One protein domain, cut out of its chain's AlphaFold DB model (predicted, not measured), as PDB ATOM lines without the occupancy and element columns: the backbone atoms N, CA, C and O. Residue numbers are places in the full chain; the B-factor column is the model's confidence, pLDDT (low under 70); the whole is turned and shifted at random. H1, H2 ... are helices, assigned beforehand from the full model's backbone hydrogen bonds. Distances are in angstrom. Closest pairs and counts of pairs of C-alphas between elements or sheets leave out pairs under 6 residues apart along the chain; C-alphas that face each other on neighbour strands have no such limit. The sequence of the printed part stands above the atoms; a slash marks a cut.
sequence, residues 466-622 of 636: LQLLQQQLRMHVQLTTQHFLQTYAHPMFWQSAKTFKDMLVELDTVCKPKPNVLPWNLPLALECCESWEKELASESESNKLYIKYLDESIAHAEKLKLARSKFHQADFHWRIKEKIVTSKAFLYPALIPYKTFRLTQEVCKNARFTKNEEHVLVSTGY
ATOM      1  N   LEU A 466     196.312 224.521 153.881       90.00
ATOM      2  CA  LEU A 466     196.495 223.506 154.919       90.00
ATOM      3  C   LEU A 466     195.147 222.945 155.404       90.00
ATOM      4  O   LEU A 466     195.017 221.731 155.548       90.00
ATOM      5  N   GLN A 467     194.135 223.797 155.595       90.62
ATOM      6  CA  GLN A 467     192.767 223.381 155.928       90.62
ATOM      7  C   GLN A 467     192.162 222.502 154.815       90.62
ATOM      8  O   GLN A 467     191.622 221.429 155.103       90.62
ATOM      9  N   LEU A 468     192.325 222.899 153.545       94.00
ATOM     10  CA  LEU A 468     191.888 222.120 152.382       94.00
ATOM     11  C   LEU A 468     192.621 220.771 152.285       94.00
ATOM     12  O   LEU A 468     191.979 219.740 152.090       94.00
ATOM     13  N   LEU A 469     193.941 220.742 152.497       92.62
ATOM     14  CA  LEU A 469     194.727 219.505 152.557       92.62
ATOM     15  C   LEU A 469     194.235 218.580 153.682       92.62
ATOM     16  O   LEU A 469     194.014 217.392 153.455       92.62
ATOM     17  N   GLN A 470     193.991 219.110 154.885       92.31
ATOM     18  CA  GLN A 470     193.425 218.336 155.993       92.31
ATOM     19  C   GLN A 470     192.012 217.818 155.681       92.31
ATOM     20  O   GLN A 470     191.652 216.726 156.119       92.31
ATOM     21  N   GLN A 471     191.179 218.561 154.947       94.69
ATOM     22  CA  GLN A 471     189.874 218.080 154.476       94.69
ATOM     23  C   GLN A 471     190.038 216.933 153.467       94.69
ATOM     24  O   GLN A 471     189.477 215.859 153.672       94.69
ATOM     25  N   GLN A 472     190.865 217.118 152.435       95.38
ATOM     26  CA  GLN A 472     191.150 216.102 151.417       95.38
ATOM     27  C   GLN A 472     191.697 214.807 152.028       95.38
ATOM     28  O   GLN A 472     191.219 213.725 151.690       95.38
ATOM     29  N   LEU A 473     192.629 214.897 152.982       95.62
ATOM     30  CA  LEU A 473     193.164 213.720 153.667       95.62
ATOM     31  C   LEU A 473     192.116 213.032 154.557       95.62
ATOM     32  O   LEU A 473     192.031 211.808 154.528       95.62
ATOM     33  N   ARG A 474     191.271 213.774 155.293       96.50
ATOM     34  CA  ARG A 474     190.166 213.178 156.078       96.50
ATOM     35  C   ARG A 474     189.160 212.440 155.183       96.50
ATOM     36  O   ARG A 474     188.729 211.342 155.539       96.50
ATOM     37  N   MET A 475     188.823 213.004 154.019       96.88
ATOM     38  CA  MET A 475     187.958 212.363 153.016       96.88
ATOM     39  C   MET A 475     188.621 211.121 152.399       96.88
ATOM     40  O   MET A 475     187.990 210.072 152.309       96.88
ATOM     41  N   HIS A 476     189.908 211.197 152.041       96.94
ATOM     42  CA  HIS A 476     190.669 210.057 151.517       96.94
ATOM     43  C   HIS A 476     190.754 208.903 152.527       96.94
ATOM     44  O   HIS A 476     190.505 207.754 152.165       96.94
ATOM     45  N   VAL A 477     191.045 209.199 153.799       98.06
ATOM     46  CA  VAL A 477     191.034 208.213 154.892       98.06
ATOM     47  C   VAL A 477     189.672 207.534 154.994       98.06
ATOM     48  O   VAL A 477     189.604 206.306 155.061       98.06
ATOM     49  N   GLN A 478     188.584 208.308 154.940       97.50
ATOM     50  CA  GLN A 478     187.232 207.761 154.987       97.50
ATOM     51  C   GLN A 478     186.965 206.795 153.823       97.50
ATOM     52  O   GLN A 478     186.615 205.639 154.064       97.50
ATOM     53  N   LEU A 479     187.161 207.240 152.577       96.88
ATOM     54  CA  LEU A 479     186.916 206.436 151.372       96.88
ATOM     55  C   LEU A 479     187.765 205.153 151.372       96.88
ATOM     56  O   LEU A 479     187.245 204.059 151.169       96.88
ATOM     57  N   THR A 480     189.054 205.256 151.702       97.50
ATOM     58  CA  THR A 480     189.956 204.097 151.804       97.50
ATOM     59  C   THR A 480     189.503 203.105 152.886       97.50
ATOM     60  O   THR A 480     189.576 201.895 152.673       97.50
ATOM     61  N   THR A 481     188.937 203.581 154.002       97.56
ATOM     62  CA  THR A 481     188.345 202.716 155.043       97.56
ATOM     63  C   THR A 481     187.078 202.008 154.541       97.56
ATOM     64  O   THR A 481     186.915 200.809 154.757       97.56
ATOM     65  N   GLN A 482     186.198 202.701 153.807       95.88
ATOM     66  CA  GLN A 482     185.010 202.088 153.186       95.88
ATOM     67  C   GLN A 482     185.389 201.024 152.149       95.88
ATOM     68  O   GLN A 482     184.729 199.988 152.045       95.88
ATOM     69  N   HIS A 483     186.450 201.270 151.377       95.94
ATOM     70  CA  HIS A 483     186.979 200.311 150.413       95.94
ATOM     71  C   HIS A 483     187.584 199.086 151.112       95.94
ATOM     72  O   HIS A 483     187.360 197.960 150.664       95.94
ATOM     73  N   PHE A 484     188.280 199.274 152.240       97.25
ATOM     74  CA  PHE A 484     188.750 198.169 153.076       97.25
ATOM     75  C   PHE A 484     187.588 197.304 153.583       97.25
ATOM     76  O   PHE A 484     187.589 196.099 153.342       97.25
ATOM     77  N   LEU A 485     186.570 197.904 154.218       95.75
ATOM     78  CA  LEU A 485     185.422 197.163 154.765       95.75
ATOM     79  C   LEU A 485     184.684 196.336 153.695       95.75
ATOM     80  O   LEU A 485     184.255 195.223 153.984       95.75
ATOM     81  N   GLN A 486     184.573 196.862 152.469       93.19
ATOM     82  CA  GLN A 486     183.934 196.190 151.329       93.19
ATOM     83  C   GLN A 486     184.775 195.099 150.663       93.19
ATOM     84  O   GLN A 486     184.216 194.207 150.031       93.19
ATOM     85  N   THR A 487     186.104 195.191 150.727       94.12
ATOM     86  CA  THR A 487     186.991 194.214 150.077       94.12
ATOM     87  C   THR A 487     187.472 193.132 151.030       94.12
ATOM     88  O   THR A 487     187.702 192.008 150.590       94.12
ATOM     89  N   TYR A 488     187.611 193.418 152.325       93.62
ATOM     90  CA  TYR A 488     188.100 192.438 153.288       93.62
ATOM     91  C   TYR A 488     187.148 191.236 153.401       93.62
ATOM     92  O   TYR A 488     185.940 191.392 153.570       93.62
ATOM     93  N   ALA A 489     187.715 190.032 153.269       89.94
ATOM     94  CA  ALA A 489     187.009 188.754 153.134       89.94
ATOM     95  C   ALA A 489     186.025 188.633 151.939       89.94
ATOM     96  O   ALA A 489     185.329 187.628 151.832       89.94
ATOM     97  N   HIS A 490     185.987 189.593 151.004       91.38
ATOM     98  CA  HIS A 490     185.092 189.536 149.845       91.38
ATOM     99  C   HIS A 490     185.603 188.551 148.772       91.38
ATOM    100  O   HIS A 490     186.695 188.787 148.242       91.38
ATOM    101  N   PRO A 491     184.837 187.515 148.361       89.88
ATOM    102  CA  PRO A 491     185.349 186.414 147.529       89.88
ATOM    103  C   PRO A 491     186.040 186.843 146.223       89.88
ATOM    104  O   PRO A 491     187.065 186.272 145.855       89.88
ATOM    105  N   MET A 492     185.552 187.901 145.560       87.12
ATOM    106  CA  MET A 492     186.178 188.448 144.341       87.12
ATOM    107  C   MET A 492     187.237 189.541 144.578       87.12
ATOM    108  O   MET A 492     188.021 189.817 143.673       87.12
ATOM    109  N   PHE A 493     187.253 190.209 145.740       90.38
ATOM    110  CA  PHE A 493     187.972 191.488 145.920       90.38
ATOM    111  C   PHE A 493     188.967 191.522 147.093       90.38
ATOM    112  O   PHE A 493     189.686 192.512 147.247       90.38
ATOM    113  N   TRP A 494     189.074 190.445 147.878       93.44
ATOM    114  CA  TRP A 494     189.959 190.327 149.048       93.44
ATOM    115  C   TRP A 494     191.426 190.706 148.798       93.44
ATOM    116  O   TRP A 494     192.092 191.196 149.707       93.44
ATOM    117  N   GLN A 495     191.926 190.539 147.570       92.50
ATOM    118  CA  GLN A 495     193.298 190.904 147.199       92.50
ATOM    119  C   GLN A 495     193.568 192.408 147.374       92.50
ATOM    120  O   GLN A 495     194.641 192.791 147.838       92.50
ATOM    121  N   SER A 496     192.580 193.260 147.076       91.38
ATOM    122  CA  SER A 496     192.696 194.720 147.191       91.38
ATOM    123  C   SER A 496     192.595 195.225 148.633       91.38
ATOM    124  O   SER A 496     193.049 196.331 148.922       91.38
ATOM    125  N   ALA A 497     192.048 194.423 149.557       94.81
ATOM    126  CA  ALA A 497     191.891 194.811 150.960       94.81
ATOM    127  C   ALA A 497     193.239 195.136 151.617       94.81
ATOM    128  O   ALA A 497     193.353 196.121 152.347       94.81
ATOM    129  N   LYS A 498     194.289 194.364 151.295       95.06
ATOM    130  CA  LYS A 498     195.643 194.656 151.777       95.06
ATOM    131  C   LYS A 498     196.100 196.044 151.318       95.06
ATOM    132  O   LYS A 498     196.554 196.818 152.147       95.06
ATOM    133  N   THR A 499     195.906 196.384 150.043       96.56
ATOM    134  CA  THR A 499     196.295 197.683 149.469       96.56
ATOM    135  C   THR A 499     195.616 198.857 150.175       96.56
ATOM    136  O   THR A 499     196.276 199.841 150.495       96.56
ATOM    137  N   PHE A 500     194.314 198.761 150.474       97.38
ATOM    138  CA  PHE A 500     193.608 199.827 151.197       97.38
ATOM    139  C   PHE A 500     194.130 200.004 152.629       97.38
ATOM    140  O   PHE A 500     194.316 201.136 153.072       97.38
ATOM    141  N   LYS A 501     194.447 198.911 153.336       96.56
ATOM    142  CA  LYS A 501     195.057 198.997 154.672       96.56
ATOM    143  C   LYS A 501     196.497 199.516 154.626       96.56
ATOM    144  O   LYS A 501     196.858 200.356 155.447       96.56
ATOM    145  N   ASP A 502     197.295 199.053 153.665       97.19
ATOM    146  CA  ASP A 502     198.677 199.495 153.456       97.19
ATOM    147  C   ASP A 502     198.736 201.017 153.255       97.19
ATOM    148  O   ASP A 502     199.546 201.669 153.904       97.19
ATOM    149  N   MET A 503     197.834 201.602 152.451       97.81
ATOM    150  CA  MET A 503     197.768 203.059 152.243       97.81
ATOM    151  C   MET A 503     197.442 203.843 153.527       97.81
ATOM    152  O   MET A 503     198.017 204.909 153.751       97.81
ATOM    153  N   LEU A 504     196.563 203.330 154.399       97.31
ATOM    154  CA  LEU A 504     196.280 203.965 155.695       97.31
ATOM    155  C   LEU A 504     197.496 203.899 156.634       97.31
ATOM    156  O   LEU A 504     197.812 204.881 157.306       97.31
ATOM    157  N   VAL A 505     198.204 202.764 156.659       96.94
ATOM    158  CA  VAL A 505     199.424 202.588 157.464       96.94
ATOM    159  C   VAL A 505     200.573 203.447 156.924       96.94
ATOM    160  O   VAL A 505     201.283 204.080 157.704       96.94
ATOM    161  N   GLU A 506     200.742 203.536 155.603       96.31
ATOM    162  CA  GLU A 506     201.719 204.424 154.971       96.31
ATOM    163  C   GLU A 506     201.440 205.884 155.348       96.31
ATOM    164  O   GLU A 506     202.333 206.562 155.864       96.31
ATOM    165  N   LEU A 507     200.192 206.345 155.207       95.12
ATOM    166  CA  LEU A 507     199.795 207.707 155.565       95.12
ATOM    167  C   LEU A 507     200.064 208.027 157.045       95.12
ATOM    168  O   LEU A 507     200.542 209.119 157.357       95.12
ATOM    169  N   ASP A 508     199.830 207.073 157.949       94.56
ATOM    170  CA  ASP A 508     200.178 207.191 159.368       94.56
ATOM    171  C   ASP A 508     201.702 207.304 159.576       94.56
ATOM    172  O   ASP A 508     202.161 208.207 160.279       94.56
ATOM    173  N   THR A 509     202.524 206.494 158.896       94.25
ATOM    174  CA  THR A 509     203.993 206.646 158.968       94.25
ATOM    175  C   THR A 509     204.497 207.979 158.403       94.25
ATOM    176  O   THR A 509     205.450 208.544 158.941       94.25
ATOM    177  N   VAL A 510     203.837 208.525 157.375       91.88
ATOM    178  CA  VAL A 510     204.182 209.814 156.748       91.88
ATOM    179  C   VAL A 510     203.727 211.011 157.595       91.88
ATOM    180  O   VAL A 510     204.416 212.038 157.622       91.88
ATOM    181  N   CYS A 511     202.609 210.891 158.319       89.69
ATOM    182  CA  CYS A 511     202.062 211.955 159.168       89.69
ATOM    183  C   CYS A 511     202.598 211.948 160.609       89.69
ATOM    184  O   CYS A 511     202.621 213.003 161.238       89.69
ATOM    185  N   LYS A 512     203.104 210.821 161.128       87.25
ATOM    186  CA  LYS A 512     203.770 210.732 162.446       87.25
ATOM    187  C   LYS A 512     204.819 211.827 162.728       87.25
ATOM    188  O   LYS A 512     204.756 212.416 163.804       87.25
ATOM    189  N   PRO A 513     205.751 212.168 161.812       90.62
ATOM    190  CA  PRO A 513     206.687 213.285 162.012       90.62
ATOM    191  C   PRO A 513     206.090 214.682 161.736       90.62
ATOM    192  O   PRO A 513     206.807 215.677 161.829       90.62
ATOM    193  N   LYS A 514     204.813 214.782 161.344       88.06
ATOM    194  CA  LYS A 514     204.147 216.002 160.853       88.06
ATOM    195  C   LYS A 514     202.727 216.132 161.446       88.06
ATOM    196  O   LYS A 514     201.752 216.036 160.698       88.06
ATOM    197  N   PRO A 515     202.576 216.389 162.761       82.31
ATOM    198  CA  PRO A 515     201.265 216.418 163.424       82.31
ATOM    199  C   PRO A 515     200.269 217.395 162.774       82.31
ATOM    200  O   PRO A 515     199.085 217.092 162.690       82.31
ATOM    201  N   ASN A 516     200.749 218.510 162.214       83.06
ATOM    202  CA  ASN A 516     199.933 219.512 161.510       83.06
ATOM    203  C   ASN A 516     199.236 218.977 160.236       83.06
ATOM    204  O   ASN A 516     198.379 219.660 159.681       83.06
ATOM    205  N   VAL A 517     199.617 217.791 159.748       85.56
ATOM    206  CA  VAL A 517     199.068 217.137 158.542       85.56
ATOM    207  C   VAL A 517     198.361 215.813 158.896       85.56
ATOM    208  O   VAL A 517     197.790 215.166 158.025       85.56
ATOM    209  N   LEU A 518     198.345 215.412 160.175       89.50
ATOM    210  CA  LEU A 518     197.724 214.167 160.631       89.50
ATOM    211  C   LEU A 518     196.182 214.255 160.570       89.50
ATOM    212  O   LEU A 518     195.595 215.077 161.280       89.50
ATOM    213  N   PRO A 519     195.489 213.406 159.784       92.75
ATOM    214  CA  PRO A 519     194.030 213.441 159.695       92.75
ATOM    215  C   PRO A 519     193.403 212.879 160.971       92.75
ATOM    216  O   PRO A 519     193.731 211.772 161.396       92.75
ATOM    217  N   TRP A 520     192.469 213.612 161.578       91.38
ATOM    218  CA  TRP A 520     191.930 213.262 162.902       91.38
ATOM    219  C   TRP A 520     191.162 211.930 162.932       91.38
ATOM    220  O   TRP A 520     191.085 211.292 163.979       91.38
ATOM    221  N   ASN A 521     190.631 211.479 161.790       96.25
ATOM    222  CA  ASN A 521     189.986 210.172 161.649       96.25
ATOM    223  C   ASN A 521     190.950 209.019 161.319       96.25
ATOM    224  O   ASN A 521     190.510 207.875 161.328       96.25
ATOM    225  N   LEU A 522     192.242 209.261 161.062       96.38
ATOM    226  CA  LEU A 522     193.185 208.200 160.684       96.38
ATOM    227  C   LEU A 522     193.419 207.142 161.785       96.38
ATOM    228  O   LEU A 522     193.371 205.955 161.458       96.38
ATOM    229  N   PRO A 523     193.587 207.491 163.078       95.69
ATOM    230  CA  PRO A 523     193.690 206.479 164.133       95.69
ATOM    231  C   PRO A 523     192.412 205.634 164.251       95.69
ATOM    232  O   PRO A 523     192.480 204.416 164.379       95.69
ATOM    233  N   LEU A 524     191.248 206.283 164.128       97.12
ATOM    234  CA  LEU A 524     189.924 205.656 164.202       97.12
ATOM    235  C   LEU A 524     189.650 204.751 162.987       97.12
ATOM    236  O   LEU A 524     189.010 203.713 163.117       97.12
ATOM    237  N   ALA A 525     190.162 205.117 161.810       97.62
ATOM    238  CA  ALA A 525     190.131 204.297 160.603       97.62
ATOM    239  C   ALA A 525     190.972 203.023 160.760       97.62
ATOM    240  O   ALA A 525     190.485 201.931 160.474       97.62
ATOM    241  N   LEU A 526     192.202 203.145 161.272       97.56
ATOM    242  CA  LEU A 526     193.071 201.996 161.542       97.56
ATOM    243  C   LEU A 526     192.467 201.060 162.603       97.56
ATOM    244  O   LEU A 526     192.444 199.848 162.397       97.56
ATOM    245  N   GLU A 527     191.901 201.611 163.682       97.31
ATOM    246  CA  GLU A 527     191.155 200.848 164.694       97.31
ATOM    247  C   GLU A 527     189.932 200.133 164.089       97.31
ATOM    248  O   GLU A 527     189.702 198.956 164.369       97.31
ATOM    249  N   CYS A 528     189.179 200.804 163.212       97.25
ATOM    250  CA  CYS A 528     188.032 200.230 162.507       97.25
ATOM    251  C   CYS A 528     188.442 199.054 161.602       97.25
ATOM    252  O   CYS A 528     187.827 197.987 161.668       97.25
ATOM    253  N   CYS A 529     189.519 199.208 160.824       97.31
ATOM    254  CA  CYS A 529     190.097 198.133 160.018       97.31
ATOM    255  C   CYS A 529     190.536 196.946 160.888       97.31
ATOM    256  O   CYS A 529     190.139 195.813 160.625       97.31
ATOM    257  N   GLU A 530     191.308 197.189 161.952       96.81
ATOM    258  CA  GLU A 530     191.756 196.132 162.867       96.81
ATOM    259  C   GLU A 530     190.599 195.441 163.605       96.81
ATOM    260  O   GLU A 530     190.658 194.234 163.839       96.81
ATOM    261  N   SER A 531     189.549 196.177 163.983       96.31
ATOM    262  CA  SER A 531     188.329 195.612 164.571       96.31
ATOM    263  C   SER A 531     187.666 194.635 163.602       96.31
ATOM    264  O   SER A 531     187.340 193.518 163.998       96.31
ATOM    265  N   TRP A 532     187.521 195.025 162.332       96.31
ATOM    266  CA  TRP A 532     186.889 194.203 161.299       96.31
ATOM    267  C   TRP A 532     187.677 192.923 161.001       96.31
ATOM    268  O   TRP A 532     187.088 191.846 160.930       96.31
ATOM    269  N   GLU A 533     189.010 193.011 160.927       95.62
ATOM    270  CA  GLU A 533     189.885 191.839 160.793       95.62
ATOM    271  C   GLU A 533     189.735 190.867 161.967       95.62
ATOM    272  O   GLU A 533     189.511 189.677 161.759       95.62
ATOM    273  N   LYS A 534     189.844 191.364 163.206       95.00
ATOM    274  CA  LYS A 534     189.779 190.537 164.425       95.00
ATOM    275  C   LYS A 534     188.407 189.881 164.588       95.00
ATOM    276  O   LYS A 534     188.321 188.741 165.035       95.00
ATOM    277  N   GLU A 535     187.347 190.590 164.211       93.56
ATOM    278  CA  GLU A 535     185.976 190.090 164.245       93.56
ATOM    279  C   GLU A 535     185.753 188.983 163.209       93.56
ATOM    280  O   GLU A 535     185.277 187.905 163.570       93.56
ATOM    281  N   LEU A 536     186.138 189.205 161.947       92.31
ATOM    282  CA  LEU A 536     185.955 188.238 160.857       92.31
ATOM    283  C   LEU A 536     186.924 187.048 160.910       92.31
ATOM    284  O   LEU A 536     186.584 185.980 160.410       92.31
ATOM    285  N   ALA A 537     188.080 187.186 161.564       91.69
ATOM    286  CA  ALA A 537     189.001 186.080 161.829       91.69
ATOM    287  C   ALA A 537     188.490 185.080 162.890       91.69
ATOM    288  O   ALA A 537     189.108 184.034 163.085       91.69
ATOM    289  N   SER A 538     187.386 185.377 163.588       91.94
ATOM    290  CA  SER A 538     186.765 184.443 164.537       91.94
ATOM    291  C   SER A 538     185.798 183.472 163.843       91.94
ATOM    292  O   SER A 538     185.029 183.858 162.962       91.94
ATOM    293  N   GLU A 539     185.774 182.204 164.261       88.38
ATOM    294  CA  GLU A 539     184.819 181.207 163.743       88.38
ATOM    295  C   GLU A 539     183.431 181.353 164.397       88.38
ATOM    296  O   GLU A 539     182.973 180.509 165.165       88.38
ATOM    297  N   SER A 540     182.749 182.461 164.094       93.00
ATOM    298  CA  SER A 540     181.375 182.745 164.526       93.00
ATOM    299  C   SER A 540     180.351 182.351 163.458       93.00
ATOM    300  O   SER A 540     180.576 182.556 162.265       93.00
ATOM    301  N   GLU A 541     179.177 181.859 163.863       93.06
ATOM    302  CA  GLU A 541     178.080 181.555 162.929       93.06
ATOM    303  C   GLU A 541     177.608 182.812 162.175       93.06
ATOM    304  O   GLU A 541     177.346 182.761 160.976       93.06
ATOM    305  N   SER A 542     177.632 183.978 162.832       91.31
ATOM    306  CA  SER A 542     177.358 185.273 162.189       91.31
ATOM    307  C   SER A 542     178.374 185.610 161.086       91.31
ATOM    308  O   SER A 542     178.031 186.272 160.106       91.31
ATOM    309  N   ASN A 543     179.621 185.135 161.199       92.81
ATOM    310  CA  ASN A 543     180.631 185.294 160.148       92.81
ATOM    311  C   ASN A 543     180.371 184.338 158.979       92.81
ATOM    312  O   ASN A 543     180.453 184.770 157.834       92.81
ATOM    313  N   LYS A 544     179.976 183.084 159.240       92.25
ATOM    314  CA  LYS A 544     179.579 182.143 158.175       92.25
ATOM    315  C   LYS A 544     178.379 182.666 157.384       92.25
ATOM    316  O   LYS A 544     178.411 182.645 156.158       92.25
ATOM    317  N   LEU A 545     177.362 183.195 158.072       94.12
ATOM    318  CA  LEU A 545     176.197 183.830 157.445       94.12
ATOM    319  C   LEU A 545     176.586 185.063 156.613       94.12
ATOM    320  O   LEU A 545     176.082 185.225 155.505       94.12
ATOM    321  N   TYR A 546     177.518 185.890 157.099       93.69
ATOM    322  CA  TYR A 546     178.040 187.032 156.342       93.69
ATOM    323  C   TYR A 546     178.783 186.607 155.063       93.69
ATOM    324  O   TYR A 546     178.495 187.148 153.999       93.69
ATOM    325  N   ILE A 547     179.687 185.622 155.128       92.56
ATOM    326  CA  ILE A 547     180.396 185.129 153.933       92.56
ATOM    327  C   ILE A 547     179.416 184.478 152.947       92.56
ATOM    328  O   ILE A 547     179.435 184.815 151.768       92.56
ATOM    329  N   LYS A 548     178.480 183.653 153.439       94.06
ATOM    330  CA  LYS A 548     177.411 183.055 152.625       94.06
ATOM    331  C   LYS A 548     176.573 184.116 151.901       94.06
ATOM    332  O   LYS A 548     176.270 183.937 150.727       94.06
ATOM    333  N   TYR A 549     176.254 185.234 152.556       94.00
ATOM    334  CA  TYR A 549     175.569 186.363 151.920       94.00
ATOM    335  C   TYR A 549     176.394 186.990 150.780       94.00
ATOM    336  O   TYR A 549     175.826 187.350 149.749       94.00
ATOM    337  N   LEU A 550     177.721 187.102 150.924       92.31
ATOM    338  CA  LEU A 550     178.587 187.589 149.842       92.31
ATOM    339  C   LEU A 550     178.615 186.610 148.658       92.31
ATOM    340  O   LEU A 550     178.467 187.046 147.517       92.31
ATOM    341  N   ASP A 551     178.740 185.306 148.913       92.19
ATOM    342  CA  ASP A 551     178.694 184.270 147.870       92.19
ATOM    343  C   ASP A 551     177.338 184.263 147.133       92.19
ATOM    344  O   ASP A 551     177.290 184.245 145.901       92.19
ATOM    345  N   GLU A 552     176.224 184.358 147.869       92.19
ATOM    346  CA  GLU A 552     174.867 184.448 147.309       92.19
ATOM    347  C   GLU A 552     174.669 185.737 146.496       92.19
ATOM    348  O   GLU A 552     174.110 185.697 145.397       92.19
ATOM    349  N   SER A 553     175.196 186.870 146.974       89.75
ATOM    350  CA  SER A 553     175.195 188.139 146.240       89.75
ATOM    351  C   SER A 553     175.997 188.066 144.935       89.75
ATOM    352  O   SER A 553     175.618 188.709 143.952       89.75
ATOM    353  N   ILE A 554     177.094 187.303 144.900       88.69
ATOM    354  CA  ILE A 554     177.903 187.099 143.691       88.69
ATOM    355  C   ILE A 554     177.162 186.206 142.699       88.69
ATOM    356  O   ILE A 554     176.965 186.618 141.554       88.69
ATOM    357  N   ALA A 555     176.655 185.052 143.137       89.06
ATOM    358  CA  ALA A 555     175.876 184.152 142.286       89.06
ATOM    359  C   ALA A 555     174.631 184.842 141.689       89.06
ATOM    360  O   ALA A 555     174.297 184.645 140.518       89.06
ATOM    361  N   HIS A 556     173.969 185.711 142.462       86.81
ATOM    362  CA  HIS A 556     172.841 186.512 141.989       86.81
ATOM    363  C   HIS A 556     173.251 187.546 140.924       86.81
ATOM    364  O   HIS A 556     172.592 187.672 139.887       86.81
ATOM    365  N   ALA A 557     174.374 188.245 141.127       84.75
ATOM    366  CA  ALA A 557     174.911 189.184 140.145       84.75
ATOM    367  C   ALA A 557     175.358 188.492 138.844       84.75
ATOM    368  O   ALA A 557     175.133 189.030 137.759       84.75
ATOM    369  N   GLU A 558     175.929 187.286 138.922       84.12
ATOM    370  CA  GLU A 558     176.274 186.482 137.745       84.12
ATOM    371  C   GLU A 558     175.030 185.983 136.991       84.12
ATOM    372  O   GLU A 558     174.985 186.084 135.762       84.12
ATOM    373  N   LYS A 559     173.979 185.543 137.701       85.31
ATOM    374  CA  LYS A 559     172.687 185.181 137.091       85.31
ATOM    375  C   LYS A 559     172.083 186.357 136.313       85.31
ATOM    376  O   LYS A 559     171.650 186.188 135.173       85.31
ATOM    377  N   LEU A 560     172.083 187.558 136.896       82.75
ATOM    378  CA  LEU A 560     171.534 188.753 136.244       82.75
ATOM    379  C   LEU A 560     172.416 189.277 135.098       82.75
ATOM    380  O   LEU A 560     171.879 189.773 134.106       82.75
ATOM    381  N   LYS A 561     173.738 189.075 135.163       78.62
ATOM    382  CA  LYS A 561     174.657 189.296 134.035       78.62
ATOM    383  C   LYS A 561     174.328 188.382 132.850       78.62
ATOM    384  O   LYS A 561     174.289 188.853 131.714       78.62
ATOM    385  N   LEU A 562     174.063 187.096 133.101       81.19
ATOM    386  CA  LEU A 562     173.659 186.141 132.061       81.19
ATOM    387  C   LEU A 562     172.318 186.540 131.421       81.19
ATOM    388  O   LEU A 562     172.192 186.512 130.201       81.19
ATOM    389  N   ALA A 563     171.370 187.023 132.229       81.44
ATOM    390  CA  ALA A 563     170.102 187.604 131.777       81.44
ATOM    391  C   ALA A 563     170.229 189.004 131.120       81.44
ATOM    392  O   ALA A 563     169.220 189.666 130.888       81.44
ATOM    393  N   ARG A 564     171.453 189.484 130.831       75.06
ATOM    394  CA  ARG A 564     171.757 190.805 130.235       75.06
ATOM    395  C   ARG A 564     171.202 192.014 131.014       75.06
ATOM    396  O   ARG A 564     171.082 193.106 130.454       75.06
ATOM    397  N   SER A 565     170.909 191.862 132.308       71.69
ATOM    398  CA  SER A 565     170.426 192.951 133.164       71.69
ATOM    399  C   SER A 565     171.582 193.849 133.620       71.69
ATOM    400  O   SER A 565     172.388 193.491 134.482       71.69
ATOM    401  N   LYS A 566     171.670 195.045 133.029       64.69
ATOM    402  CA  LYS A 566     172.822 195.967 133.140       64.69
ATOM    403  C   LYS A 566     172.924 196.739 134.466       64.69
ATOM    404  O   LYS A 566     173.875 197.502 134.665       64.69
ATOM    405  N   PHE A 567     171.944 196.580 135.356       65.38
ATOM    406  CA  PHE A 567     171.715 197.498 136.480       65.38
ATOM    407  C   PHE A 567     171.652 196.836 137.863       65.38
ATOM    408  O   PHE A 567     171.374 197.523 138.841       65.38
ATOM    409  N   HIS A 568     171.954 195.538 137.991       72.69
ATOM    410  CA  HIS A 568     172.035 194.938 139.322       72.69
ATOM    411  C   HIS A 568     173.252 195.448 140.107       72.69
ATOM    412  O   HIS A 568     174.392 195.366 139.646       72.69
ATOM    413  N   GLN A 569     172.997 195.926 141.323       74.56
ATOM    414  CA  GLN A 569     174.003 196.300 142.307       74.56
ATOM    415  C   GLN A 569     173.467 195.920 143.690       74.56
ATOM    416  O   GLN A 569     172.319 196.230 144.011       74.56
ATOM    417  N   ALA A 570     174.273 195.212 144.478       82.94
ATOM    418  CA  ALA A 570     173.833 194.664 145.751       82.94
ATOM    419  C   ALA A 570     173.767 195.728 146.858       82.94
ATOM    420  O   ALA A 570     174.466 196.748 146.841       82.94
ATOM    421  N   ASP A 571     172.906 195.472 147.838       88.38
ATOM    422  CA  ASP A 571     172.857 196.234 149.079       88.38
ATOM    423  C   ASP A 571     173.990 195.843 150.025       88.38
ATOM    424  O   ASP A 571     174.522 194.736 149.990       88.38
ATOM    425  N   PHE A 572     174.346 196.756 150.925       90.69
ATOM    426  CA  PHE A 572     175.255 196.420 152.012       90.69
ATOM    427  C   PHE A 572     174.613 195.430 152.984       90.69
ATOM    428  O   PHE A 572     173.542 195.706 153.534       90.69
ATOM    429  N   HIS A 573     175.336 194.350 153.293       93.25
ATOM    430  CA  HIS A 573     175.041 193.526 154.460       93.25
ATOM    431  C   HIS A 573     174.972 194.403 155.720       93.25
ATOM    432  O   HIS A 573     175.804 195.298 155.907       93.25
ATOM    433  N   TRP A 574     174.009 194.136 156.604       92.69
ATOM    434  CA  TRP A 574     173.705 195.004 157.747       92.69
ATOM    435  C   TRP A 574     174.917 195.259 158.656       92.69
ATOM    436  O   TRP A 574     175.104 196.388 159.091       92.69
ATOM    437  N   ARG A 575     175.809 194.273 158.842       93.62
ATOM    438  CA  ARG A 575     177.060 194.431 159.617       93.62
ATOM    439  C   ARG A 575     178.034 195.458 159.027       93.62
ATOM    440  O   ARG A 575     178.742 196.122 159.775       93.62
ATOM    441  N   ILE A 576     178.059 195.643 157.702       93.75
ATOM    442  CA  ILE A 576     178.873 196.705 157.081       93.75
ATOM    443  C   ILE A 576     178.236 198.072 157.372       93.75
ATOM    444  O   ILE A 576     178.945 199.005 157.744       93.75
ATOM    445  N   LYS A 577     176.899 198.181 157.275       93.50
ATOM    446  CA  LYS A 577     176.163 199.402 157.653       93.50
ATOM    447  C   LYS A 577     176.404 199.750 159.129       93.50
ATOM    448  O   LYS A 577     176.768 200.877 159.439       93.50
ATOM    449  N   GLU A 578     176.297 198.766 160.020       94.12
ATOM    450  CA  GLU A 578     176.573 198.883 161.457       94.12
ATOM    451  C   GLU A 578     178.005 199.366 161.734       94.12
ATOM    452  O   GLU A 578     178.190 200.322 162.485       94.12
ATOM    453  N   LYS A 579     179.029 198.782 161.094       94.25
ATOM    454  CA  LYS A 579     180.426 199.231 161.240       94.25
ATOM    455  C   LYS A 579     180.665 200.651 160.729       94.25
ATOM    456  O   LYS A 579     181.481 201.360 161.312       94.25
ATOM    457  N   ILE A 580     179.954 201.081 159.685       94.50
ATOM    458  CA  ILE A 580     180.023 202.463 159.187       94.50
ATOM    459  C   ILE A 580     179.336 203.435 160.160       94.50
ATOM    460  O   ILE A 580     179.890 204.488 160.449       94.50
ATOM    461  N   VAL A 581     178.175 203.075 160.717       92.69
ATOM    462  CA  VAL A 581     177.405 203.935 161.641       92.69
ATOM    463  C   VAL A 581     178.035 204.019 163.040       92.69
ATOM    464  O   VAL A 581     178.004 205.072 163.670       92.69
ATOM    465  N   THR A 582     178.626 202.931 163.541       94.06
ATOM    466  CA  THR A 582     179.233 202.884 164.888       94.06
ATOM    467  C   THR A 582     180.647 203.467 164.953       94.06
ATOM    468  O   THR A 582     181.105 203.854 166.031       94.06
ATOM    469  N   SER A 583     181.359 203.540 163.826       95.06
ATOM    470  CA  SER A 583     182.754 203.980 163.784       95.06
ATOM    471  C   SER A 583     182.892 205.483 163.552       95.06
ATOM    472  O   SER A 583     182.455 206.036 162.546       95.06
ATOM    473  N   LYS A 584     183.647 206.143 164.434       94.38
ATOM    474  CA  LYS A 584     183.969 207.578 164.340       94.38
ATOM    475  C   LYS A 584     184.966 207.924 163.216       94.38
ATOM    476  O   LYS A 584     185.385 209.073 163.104       94.38
ATOM    477  N   ALA A 585     185.359 206.952 162.387       95.38
ATOM    478  CA  ALA A 585     186.207 207.176 161.215       95.38
ATOM    479  C   ALA A 585     185.476 207.900 160.061       95.38
ATOM    480  O   ALA A 585     186.116 208.570 159.242       95.38
ATOM    481  N   PHE A 586     184.146 207.765 159.994       96.31
ATOM    482  CA  PHE A 586     183.307 208.255 158.899       96.31
ATOM    483  C   PHE A 586     182.731 209.644 159.240       96.31
ATOM    484  O   PHE A 586     181.652 209.766 159.809       96.31
ATOM    485  N   LEU A 587     183.489 210.700 158.923       94.88
ATOM    486  CA  LEU A 587     183.172 212.099 159.260       94.88
ATOM    487  C   LEU A 587     182.193 212.786 158.292       94.88
ATOM    488  O   LEU A 587     181.610 213.810 158.641       94.88
ATOM    489  N   TYR A 588     182.047 212.271 157.070       95.31
ATOM    490  CA  TYR A 588     181.306 212.904 155.978       95.31
ATOM    491  C   TYR A 588     180.161 211.990 155.506       95.31
ATOM    492  O   TYR A 588     180.415 211.082 154.706       95.31
ATOM    493  N   PRO A 589     178.906 212.209 155.953       93.00
ATOM    494  CA  PRO A 589     177.765 211.373 155.569       93.00
ATOM    495  C   PRO A 589     177.519 211.328 154.056       93.00
ATOM    496  O   PRO A 589     177.282 210.259 153.506       93.00
ATOM    497  N   ALA A 590     177.689 212.460 153.362       92.69
ATOM    498  CA  ALA A 590     177.552 212.564 151.904       92.69
ATOM    499  C   ALA A 590     178.592 211.745 151.104       92.69
ATOM    500  O   ALA A 590     178.438 211.567 149.900       92.69
ATOM    501  N   LEU A 591     179.645 211.238 151.758       94.69
ATOM    502  CA  LEU A 591     180.623 210.324 151.159       94.69
ATOM    503  C   LEU A 591     180.374 208.856 151.546       94.69
ATOM    504  O   LEU A 591     181.244 208.022 151.312       94.69
ATOM    505  N   ILE A 592     179.249 208.508 152.179       92.75
ATOM    506  CA  ILE A 592     178.898 207.111 152.476       92.75
ATOM    507  C   ILE A 592     178.240 206.477 151.235       92.75
ATOM    508  O   ILE A 592     177.245 207.004 150.739       92.75
ATOM    509  N   PRO A 593     178.759 205.348 150.710       87.19
ATOM    510  CA  PRO A 593     178.155 204.669 149.569       87.19
ATOM    511  C   PRO A 593     176.787 204.076 149.933       87.19
ATOM    512  O   PRO A 593     176.616 203.483 150.997       87.19
ATOM    513  N   TYR A 594     175.826 204.178 149.013       85.56
ATOM    514  CA  TYR A 594     174.457 203.673 149.191       85.56
ATOM    515  C   TYR A 594     174.269 202.209 148.729       85.56
ATOM    516  O   TYR A 594     173.331 201.540 149.162       85.56
ATOM    517  N   LYS A 595     175.178 201.685 147.892       88.12
ATOM    518  CA  LYS A 595     175.245 200.284 147.420       88.12
ATOM    519  C   LYS A 595     176.696 199.784 147.402       88.12
ATOM    520  O   LYS A 595     177.619 200.599 147.370       88.12
ATOM    521  N   THR A 596     176.902 198.466 147.384       89.50
ATOM    522  CA  THR A 596     178.251 197.864 147.328       89.50
ATOM    523  C   THR A 596     178.943 198.116 145.987       89.50
ATOM    524  O   THR A 596     178.306 198.509 145.007       89.50
ATOM    525  N   PHE A 597     180.238 197.801 145.887       87.12
ATOM    526  CA  PHE A 597     180.923 197.691 144.595       87.12
ATOM    527  C   PHE A 597     180.147 196.829 143.581       87.12
ATOM    528  O   PHE A 597     179.580 195.786 143.917       87.12
ATOM    529  N   ARG A 598     180.153 197.261 142.313       81.81
ATOM    530  CA  ARG A 598     179.528 196.540 141.199       81.81
ATOM    531  C   ARG A 598     180.389 195.338 140.801       81.81
ATOM    532  O   ARG A 598     181.481 195.498 140.267       81.81
ATOM    533  N   LEU A 599     179.856 194.139 141.016       75.12
ATOM    534  CA  LEU A 599     180.487 192.857 140.667       75.12
ATOM    535  C   LEU A 599     180.565 192.646 139.144       75.12
ATOM    536  O   LEU A 599     181.504 192.056 138.612       75.12
ATOM    537  N   THR A 600     179.586 193.185 138.420       63.81
ATOM    538  CA  THR A 600     179.505 193.174 136.960       63.81
ATOM    539  C   THR A 600     180.292 194.335 136.353       63.81
ATOM    540  O   THR A 600     179.720 195.316 135.876       63.81
ATOM    541  N   GLN A 601     181.624 194.214 136.309       55.78
ATOM    542  CA  GLN A 601     182.445 195.080 135.455       55.78
ATOM    543  C   GLN A 601     182.247 194.702 133.976       55.78
ATOM    544  O   GLN A 601     183.118 194.124 133.323       55.78
ATOM    545  N   GLU A 602     181.082 195.047 133.423       53.66
ATOM    546  CA  GLU A 602     181.017 195.361 132.002       53.66
ATOM    547  C   GLU A 602     181.922 196.572 131.782       53.66
ATOM    548  O   GLU A 602     181.604 197.694 132.177       53.66
ATOM    549  N   VAL A 603     183.087 196.340 131.172       45.66
ATOM    550  CA  VAL A 603     183.861 197.431 130.588       45.66
ATOM    551  C   VAL A 603     182.998 198.002 129.474       45.66
ATOM    552  O   VAL A 603     182.929 197.444 128.376       45.66
ATOM    553  N   CYS A 604     182.318 199.105 129.771       42.03
ATOM    554  CA  CYS A 604     181.675 199.940 128.776       42.03
ATOM    555  C   CYS A 604     182.751 200.388 127.783       42.03
ATOM    556  O   CYS A 604     183.424 201.389 127.996       42.03
ATOM    557  N   LYS A 605     182.896 199.660 126.670       49.12
ATOM    558  CA  LYS A 605     183.802 200.011 125.558       49.12
ATOM    559  C   LYS A 605     183.465 201.376 124.937       49.12
ATOM    560  O   LYS A 605     184.275 201.947 124.219       49.12
ATOM    561  N   ASN A 606     182.277 201.889 125.262       44.72
ATOM    562  CA  ASN A 606     181.751 203.195 124.885       44.72
ATOM    563  C   ASN A 606     181.674 204.170 126.082       44.72
ATOM    564  O   ASN A 606     181.000 205.193 125.975       44.72
ATOM    565  N   ALA A 607     182.317 203.876 127.222       48.91
ATOM    566  CA  ALA A 607     182.536 204.870 128.269       48.91
ATOM    567  C   ALA A 607     183.458 205.949 127.696       48.91
ATOM    568  O   ALA A 607     184.672 205.772 127.608       48.91
ATOM    569  N   ARG A 608     182.852 207.053 127.253       51.91
ATOM    570  CA  ARG A 608     183.563 208.240 126.786       51.91
ATOM    571  C   ARG A 608     184.174 208.939 127.995       51.91
ATOM    572  O   ARG A 608     183.622 209.924 128.475       51.91
ATOM    573  N   PHE A 609     185.295 208.409 128.479       61.31
ATOM    574  CA  PHE A 609     186.176 209.145 129.376       61.31
ATOM    575  C   PHE A 609     186.434 210.521 128.762       61.31
ATOM    576  O   PHE A 609     186.759 210.644 127.577       61.31
ATOM    577  N   THR A 610     186.263 211.569 129.557       64.50
ATOM    578  CA  THR A 610     186.711 212.902 129.170       64.50
ATOM    579  C   THR A 610     188.219 212.864 128.924       64.50
ATOM    580  O   THR A 610     188.943 212.074 129.535       64.50
ATOM    581  N   LYS A 611     188.738 213.758 128.072       60.66
ATOM    582  CA  LYS A 611     190.190 213.848 127.811       60.66
ATOM    583  C   LYS A 611     191.010 214.002 129.100       60.66
ATOM    584  O   LYS A 611     192.163 213.586 129.145       60.66
ATOM    585  N   ASN A 612     190.412 214.570 130.148       52.12
ATOM    586  CA  ASN A 612     191.020 214.737 131.464       52.12
ATOM    587  C   ASN A 612     191.110 213.394 132.212       52.12
ATOM    588  O   ASN A 612     192.177 213.056 132.723       52.12
ATOM    589  N   GLU A 613     190.037 212.599 132.227       58.78
ATOM    590  CA  GLU A 613     190.034 211.243 132.799       58.78
ATOM    591  C   GLU A 613     190.968 210.301 132.032       58.78
ATOM    592  O   GLU A 613     191.733 209.571 132.657       58.78
ATOM    593  N   GLU A 614     190.996 210.368 130.694       58.12
ATOM    594  CA  GLU A 614     191.987 209.644 129.886       58.12
ATOM    595  C   GLU A 614     193.418 210.002 130.312       58.12
ATOM    596  O   GLU A 614     194.258 209.117 130.480       58.12
ATOM    597  N   HIS A 615     193.704 211.288 130.537       58.50
ATOM    598  CA  HIS A 615     195.034 211.743 130.943       58.50
ATOM    599  C   HIS A 615     195.429 211.248 132.347       58.50
ATOM    600  O   HIS A 615     196.601 210.943 132.579       58.50
ATOM    601  N   VAL A 616     194.463 211.114 133.265       57.72
ATOM    602  CA  VAL A 616     194.660 210.533 134.607       57.72
ATOM    603  C   VAL A 616     194.838 209.010 134.542       57.72
ATOM    604  O   VAL A 616     195.736 208.460 135.180       57.72
ATOM    605  N   LEU A 617     194.050 208.300 133.731       51.66
ATOM    606  CA  LEU A 617     194.182 206.849 133.529       51.66
ATOM    607  C   LEU A 617     195.501 206.472 132.829       51.66
ATOM    608  O   LEU A 617     196.084 205.416 133.091       51.66
ATOM    609  N   VAL A 618     196.009 207.355 131.965       50.22
ATOM    610  CA  VAL A 618     197.322 207.213 131.323       50.22
ATOM    611  C   VAL A 618     198.462 207.502 132.299       50.22
ATOM    612  O   VAL A 618     199.425 206.736 132.312       50.22
ATOM    613  N   SER A 619     198.364 208.541 133.138       45.91
ATOM    614  CA  SER A 619     199.402 208.844 134.139       45.91
ATOM    615  C   SER A 619     199.477 207.798 135.259       45.91
ATOM    616  O   SER A 619     200.564 207.520 135.759       45.91
ATOM    617  N   THR A 620     198.355 207.153 135.594       43.38
ATOM    618  CA  THR A 620     198.274 206.040 136.564       43.38
ATOM    619  C   THR A 620     198.594 204.661 135.967       43.38
ATOM    620  O   THR A 620     198.534 203.653 136.667       43.38
ATOM    621  N   GLY A 621     198.993 204.588 134.690       39.06
ATOM    622  CA  GLY A 621     199.622 203.399 134.099       39.06
ATOM    623  C   GLY A 621     198.686 202.263 133.664       39.06
ATOM    624  O   GLY A 621     199.174 201.217 133.240       39.06
ATOM    625  N   TYR A 622     197.361 202.448 133.682       41.41
ATOM    626  CA  TYR A 622     196.380 201.371 133.440       41.41
ATOM    627  C   TYR A 622     196.337 200.801 132.001       41.41
ATOM    628  O   TYR A 622     195.608 199.846 131.728       41.41
TER     629      TYR A 622
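What this domain is: This is residues 466 to 622 of the 636 residues of the protein "AGAP004472-PA-like protein" of Anopheles sinensis (UniProt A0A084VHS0). Three helices, H1, H2 and H3, lie side by side as an up-and-down bundle, and the long helix H4 turns away from the end of H3 to make a corner like an L. The short H5 lies beside the bundle, and residues 603 to 608 and 610 to 616, of which 611 to 616 belong to H6, stick out. The printed part has 157 residues with six named helices, H1 to H6 in order, and no named strand; the class is all helix. The whole is compact, with a radius of gyration of the C-alphas of 17.5 A, and flat, spanning 53 by 48 by 26 A.

How they stand to each other: H1, residues 466 to 487, is the hub, touching three helices. With residues 477 to 487 alone it touches H2, residues 494 to 511, at a shallow tilt of 26 degrees, opposite ways; the closest C-alphas, of Thr 487 and Trp 494, are 5.0 A apart. H3, residues 522 to 536, touches H1 at 5 degrees, a shallow tilt, the same way, with the closest C-alphas, of Thr 481 and Ala 525, 6.1 A apart. H2, with residues 501 to 508 alone, touches H3 at a shallow tilt of 31 degrees, opposite ways; the closest C-alphas, of Leu 504 and Leu 526, are 7.0 A apart. H1 and H2 form a helical hairpin, as do H2 and H3. H4, residues 541 to 562, is about perpendicular to H3 at 85 degrees and close but not clearly touching, with the closest C-alphas, of Leu 536 and Asn 543, 6.1 A apart. H5, residues 574 to 582, only just touches H1, with 3 pairs of C-alphas within 8 A, the closest being Leu 485 and Ile 576 at 7.0 A. H4 and H5 are near each other. H6, residues 611 to 619, is apart from H1, for instance. In H1, H3, H4, H5 and H6 every O i to N i+4 pair is within hydrogen-bond range; in H2, 12 of 14 are.

Where its parts are: H1 begins at C-alpha 466 (196.495, 223.506, 154.919) and is 31.2 A long. H2 is 26.8 A long, H3 21.2 A and H4 31.5 A; H4 begins at C-alpha 541 (178.080, 181.555, 162.929). H5 measures 12.0 A and H6 12.2 A, ending at C-alpha 619 (199.402, 208.844, 134.139).

The domain as a whole: The two C-alphas farthest apart, of Pro 513 and Ala 563, are 54.0 A apart. The printed part has no cut. The links H4 to H5 and H5 to H6 are long, with 11 and 28 residues. The pLDDT is under 70 at residues 566 to 567 and 600 to 622.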